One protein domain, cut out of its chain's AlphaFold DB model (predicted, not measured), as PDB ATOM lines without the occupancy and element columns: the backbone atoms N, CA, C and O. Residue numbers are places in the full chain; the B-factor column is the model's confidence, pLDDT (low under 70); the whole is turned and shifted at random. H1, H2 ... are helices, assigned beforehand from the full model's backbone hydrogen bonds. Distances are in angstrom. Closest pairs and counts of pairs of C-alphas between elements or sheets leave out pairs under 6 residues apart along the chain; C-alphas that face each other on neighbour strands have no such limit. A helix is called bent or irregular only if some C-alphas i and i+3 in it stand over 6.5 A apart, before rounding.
ATOM      1  N   GLY A  48     151.345 166.269 188.559       74.12
ATOM      2  CA  GLY A  48     150.760 165.085 189.188       74.12
ATOM      3  C   GLY A  48     150.951 165.016 190.704       74.12
ATOM      4  O   GLY A  48     150.370 164.132 191.327       74.12
ATOM      5  N   GLU A  49     151.691 165.939 191.319       72.25
ATOM      6  CA  GLU A  49     151.784 166.058 192.782       72.25
ATOM      7  C   GLU A  49     150.406 166.340 193.408       72.25
ATOM      8  O   GLU A  49     150.056 165.788 194.449       72.25
ATOM      9  N   GLU A  50     149.541 167.087 192.716       72.56
ATOM     10  CA  GLU A  50     148.155 167.307 193.140       72.56
ATOM     11  C   GLU A  50     147.327 166.007 193.213       72.56
ATOM     12  O   GLU A  50     146.346 165.915 193.960       72.56
ATOM     13  N   LYS A  51     147.733 164.968 192.471       72.44
ATOM     14  CA  LYS A  51     147.076 163.654 192.488       72.44
ATOM     15  C   LYS A  51     147.455 162.828 193.715       72.44
ATOM     16  O   LYS A  51     146.665 161.982 194.125       72.44
ATOM     17  N   LEU A  52     148.609 163.104 194.328       66.81
ATOM     18  CA  LEU A  52     148.967 162.547 195.633       66.81
ATOM     19  C   LEU A  52     148.088 163.149 196.731       66.81
ATOM     20  O   LEU A  52     147.493 162.419 197.517       66.81
ATOM     21  N   ALA A  53     147.946 164.479 196.738       66.81
ATOM     22  CA  ALA A  53     147.148 165.187 197.742       66.81
ATOM     23  C   ALA A  53     145.659 164.794 197.711       66.81
ATOM     24  O   ALA A  53     144.992 164.793 198.743       66.81
ATOM     25  N   THR A  54     145.139 164.438 196.534       71.69
ATOM     26  CA  THR A  54     143.756 163.961 196.352       71.69
ATOM     27  C   THR A  54     143.594 162.450 196.559       71.69
ATOM     28  O   THR A  54     142.473 161.950 196.493       71.69
ATOM     29  N   GLY A  55     144.683 161.711 196.805       73.62
ATOM     30  CA  GLY A  55     144.672 160.249 196.943       73.62
ATOM     31  C   GLY A  55     144.394 159.495 195.637       73.62
ATOM     32  O   GLY A  55     144.212 158.280 195.652       73.62
ATOM     33  N   ALA A  56     144.367 160.194 194.500       74.38
ATOM     34  CA  ALA A  56     144.159 159.605 193.179       74.38
ATOM     35  C   ALA A  56     145.384 158.816 192.677       74.38
ATOM     36  O   ALA A  56     145.294 158.118 191.667       74.38
ATOM     37  N   MET A  57     146.527 158.941 193.354       75.56
ATOM     38  CA  MET A  57     147.787 158.296 193.002       75.56
ATOM     39  C   MET A  57     148.538 157.886 194.271       75.56
ATOM     40  O   MET A  57     148.552 158.634 195.247       75.56
ATOM     41  N   THR A  58     149.156 156.703 194.270       84.06
ATOM     42  CA  THR A  58     150.011 156.263 195.385       84.06
ATOM     43  C   THR A  58     151.407 156.884 195.283       84.06
ATOM     44  O   THR A  58     151.842 157.267 194.193       84.06
ATOM     45  N   GLU A  59     152.135 156.952 196.401       78.19
ATOM     46  CA  GLU A  59     153.516 157.463 196.434       78.19
ATOM     47  C   GLU A  59     154.421 156.737 195.427       78.19
ATOM     48  O   GLU A  59     155.114 157.381 194.641       78.19
ATOM     49  N   ASP A  60     154.331 155.407 195.353       84.94
ATOM     50  CA  ASP A  60     155.104 154.597 194.403       84.94
ATOM     51  C   ASP A  60     154.827 154.979 192.942       84.94
ATOM     52  O   ASP A  60     155.744 155.070 192.120       84.94
ATOM     53  N   GLN A  61     153.560 155.240 192.602       82.19
ATOM     54  CA  GLN A  61     153.181 155.664 191.253       82.19
ATOM     55  C   GLN A  61     153.755 157.044 190.920       82.19
ATOM     56  O   GLN A  61     154.159 157.295 189.776       82.19
ATOM     57  N   PHE A  62     153.826 157.939 191.906       80.62
ATOM     58  CA  PHE A  62     154.442 159.254 191.746       80.62
ATOM     59  C   PHE A  62     155.946 159.174 191.560       80.62
ATOM     60  O   PHE A  62     156.464 159.753 190.602       80.62
ATOM     61  N   ILE A  63     156.627 158.387 192.388       85.12
ATOM     62  CA  ILE A  63     158.068 158.160 192.272       85.12
ATOM     63  C   ILE A  63     158.400 157.581 190.893       85.12
ATOM     64  O   ILE A  63     159.289 158.093 190.210       85.12
ATOM     65  N   LEU A  64     157.642 156.583 190.426       85.88
ATOM     66  CA  LEU A  64     157.833 156.001 189.096       85.88
ATOM     67  C   LEU A  64     157.652 157.040 187.978       85.88
ATOM     68  O   LEU A  64     158.422 157.076 187.014       85.88
ATOM     69  N   THR A  65     156.642 157.901 188.099       83.19
ATOM     70  CA  THR A  65     156.386 158.974 187.129       83.19
ATOM     71  C   THR A  65     157.533 159.983 187.115       83.19
ATOM     72  O   THR A  65     158.039 160.328 186.044       83.19
ATOM     73  N   ALA A  66     158.005 160.400 188.290       84.31
ATOM     74  CA  ALA A  66     159.135 161.309 188.429       84.31
ATOM     75  C   ALA A  66     160.429 160.712 187.843       84.31
ATOM     76  O   ALA A  66     161.149 161.402 187.115       84.31
ATOM     77  N   MET A  67     160.699 159.424 188.083       86.19
ATOM     78  CA  MET A  67     161.847 158.716 187.501       86.19
ATOM     79  C   MET A  67     161.823 158.756 185.971       86.19
ATOM     80  O   MET A  67     162.812 159.159 185.358       86.19
ATOM     81  N   ARG A  68     160.675 158.469 185.346       84.94
ATOM     82  CA  ARG A  68     160.524 158.562 183.880       84.94
ATOM     83  C   ARG A  68     160.802 159.969 183.348       84.94
ATOM     84  O   ARG A  68     161.426 160.133 182.297       84.94
ATOM     85  N   MET A  69     160.367 161.010 184.062       83.38
ATOM     86  CA  MET A  69     160.657 162.396 183.674       83.38
ATOM     87  C   MET A  69     162.159 162.707 183.744       83.38
ATOM     88  O   MET A  69     162.684 163.408 182.869       83.38
ATOM     89  N   MET A  70     162.854 162.187 184.760       85.25
ATOM     90  CA  MET A  70     164.305 162.330 184.901       85.25
ATOM     91  C   MET A  70     165.059 161.593 183.793       85.25
ATOM     92  O   MET A  70     165.939 162.192 183.176       85.25
ATOM     93  N   GLU A  71     164.672 160.361 183.463       86.81
ATOM     94  CA  GLU A  71     165.244 159.606 182.340       86.81
ATOM     95  C   GLU A  71     165.124 160.379 181.021       86.81
ATOM     96  O   GLU A  71     166.102 160.524 180.282       86.81
ATOM     97  N   GLY A  72     163.957 160.979 180.762       84.44
ATOM     98  CA  GLY A  72     163.750 161.833 179.593       84.44
ATOM     99  C   GLY A  72     164.650 163.076 179.582       84.44
ATOM    100  O   GLY A  72     165.163 163.456 178.526       84.44
ATOM    101  N   LYS A  73     164.883 163.713 180.739       84.31
ATOM    102  CA  LYS A  73     165.837 164.834 180.861       84.31
ATOM    103  C   LYS A  73     167.268 164.380 180.587       84.31
ATOM    104  O   LYS A  73     167.963 165.039 179.818       84.31
ATOM    105  N   VAL A  74     167.686 163.252 181.162       89.31
ATOM    106  CA  VAL A  74     169.017 162.670 180.940       89.31
ATOM    107  C   VAL A  74     169.224 162.362 179.458       89.31
ATOM    108  O   VAL A  74     170.259 162.729 178.911       89.31
ATOM    109  N   ALA A  75     168.237 161.775 178.776       86.62
ATOM    110  CA  ALA A  75     168.310 161.510 177.339       86.62
ATOM    111  C   ALA A  75     168.485 162.797 176.513       86.62
ATOM    112  O   ALA A  75     169.346 162.850 175.632       86.62
ATOM    113  N   ARG A  76     167.730 163.859 176.835       82.56
ATOM    114  CA  ARG A  76     167.877 165.167 176.174       82.56
ATOM    115  C   ARG A  76     169.256 165.775 176.406       82.56
ATOM    116  O   ARG A  76     169.899 166.173 175.442       82.56
ATOM    117  N   TYR A  77     169.729 165.809 177.650       85.94
ATOM    118  CA  TYR A  77     171.052 166.355 177.955       85.94
ATOM    119  C   TYR A  77     172.166 165.550 177.297       85.94
ATOM    120  O   TYR A  77     173.089 166.142 176.747       85.94
ATOM    121  N   ARG A  78     172.055 164.217 177.273       85.19
ATOM    122  CA  ARG A  78     172.980 163.359 176.524       85.19
ATOM    123  C   ARG A  78     172.999 163.723 175.040       85.19
ATOM    124  O   ARG A  78     174.082 163.866 174.490       85.19
ATOM    125  N   ALA A  79     171.840 163.936 174.412       78.88
ATOM    126  CA  ALA A  79     171.770 164.357 173.013       78.88
ATOM    127  C   ALA A  79     172.431 165.730 172.780       78.88
ATOM    128  O   ALA A  79     173.200 165.881 171.832       78.88
ATOM    129  N   THR A  80     172.197 166.705 173.666       77.31
ATOM    130  CA  THR A  80     172.840 168.029 173.592       77.31
ATOM    131  C   THR A  80     174.357 167.942 173.767       77.31
ATOM    132  O   THR A  80     175.092 168.580 173.019       77.31
ATOM    133  N   ILE A  81     174.836 167.125 174.711       81.62
ATOM    134  CA  ILE A  81     176.271 166.906 174.951       81.62
ATOM    135  C   ILE A  81     176.915 166.224 173.740       81.62
ATOM    136  O   ILE A  81     177.946 166.689 173.267       81.62
ATOM    137  N   CYS A  82     176.292 165.178 173.186       71.69
ATOM    138  CA  CYS A  82     176.784 164.527 171.971       71.69
ATOM    139  C   CYS A  82     176.850 165.504 170.785       71.69
ATOM    140  O   CYS A  82     177.843 165.502 170.067       71.69
ATOM    141  N   GLN A  83     175.862 166.388 170.607       64.81
ATOM    142  CA  GLN A  83     175.902 167.412 169.554       64.81
ATOM    143  C   GLN A  83     177.012 168.455 169.757       64.81
ATOM    144  O   GLN A  83     177.547 168.957 168.775       64.81
ATOM    145  N   HIS A  84     177.362 168.783 171.004       64.19
ATOM    146  CA  HIS A  84     178.412 169.762 171.313       64.19
ATOM    147  C   HIS A  84     179.835 169.180 171.303       64.19
ATOM    148  O   HIS A  84     180.789 169.945 171.205       64.19
ATOM    149  N   PHE A  85     179.989 167.857 171.417       61.03
ATOM    150  CA  PHE A  85     181.291 167.180 171.515       61.03
ATOM    151  C   PHE A  85     181.599 166.236 170.342       61.03
ATOM    152  O   PHE A  85     182.567 165.485 170.403       61.03
ATOM    153  N   THR A  86     180.797 166.270 169.272       51.19
ATOM    154  CA  THR A  86     181.150 165.612 168.007       51.19
ATOM    155  C   THR A  86     182.153 166.496 167.257       51.19
ATOM    156  O   THR A  86     181.762 167.379 166.494       51.19
ATOM    157  N   ILE A  87     183.443 166.273 167.526       46.75
ATOM    158  CA  ILE A  87     184.552 166.467 166.578       46.75
ATOM    159  C   ILE A  87     185.043 165.071 166.205       46.75
ATOM    160  O   ILE A  87     185.155 164.239 167.135       46.75
TER     161      ILE A  87
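What this domain is: This is residues 48 to 87 of the 87 residues of an uncharacterized protein of Kaistia sp. 32K (UniProt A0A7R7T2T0). One long helix, H2, makes most of the length of a rod, and at its first end the short helix H1 and the tight link after it form a small hook beside the first residues of H2. Residues 67 to 87, of which 67 to 85 belong to H2, stand free and stick out as a long arm. The printed part has 40 residues with two named helices, H1 then H2 along the chain, and no named strand; its class is all helix. The whole is extended, with a radius of gyration of the C-alphas of 15.4 A, and its C-alphas span 50 by 14 by 7 A.

How they stand to each other: The longest helix is H2, residues 59 to 85. H1, residues 49 to 53, only just touches it, with 3 pairs of C-alphas within 8 A. The closest C-alphas of the two helices are those of Leu 52 and Glu 59, 6.9 A apart. H2 touches H1 with residues 59 to 62 alone, and the two centres are 21.3 A apart. In both H1 and H2 every O i to N i+4 pair is within hydrogen-bond range.

Where its parts are: H2 has 27 residues, from Glu 59, with its C-alpha at (153.516, 157.463, 196.434), to Phe 85, with its C-alpha at (181.291, 167.180, 171.515). These two C-alphas are 38.6 A apart. H1 has 5 residues, Glu 49 to Ala 53, and measures 6.8 A from first to last C-alpha; C-alpha 49 is at (151.784, 166.058, 192.782). Neither helix is bent.

The domain as a whole: The two C-alphas farthest apart are those of Thr 54 and Ile 87, at 50.6 A. The printed part has no cut, and it ends at residue 87, the chain's last residue. The link from H1 to H2, 5 residues, is tight. The mean pLDDT of the printed part is 77.3; residues 52 to 53 and 83 to 87 are under 70.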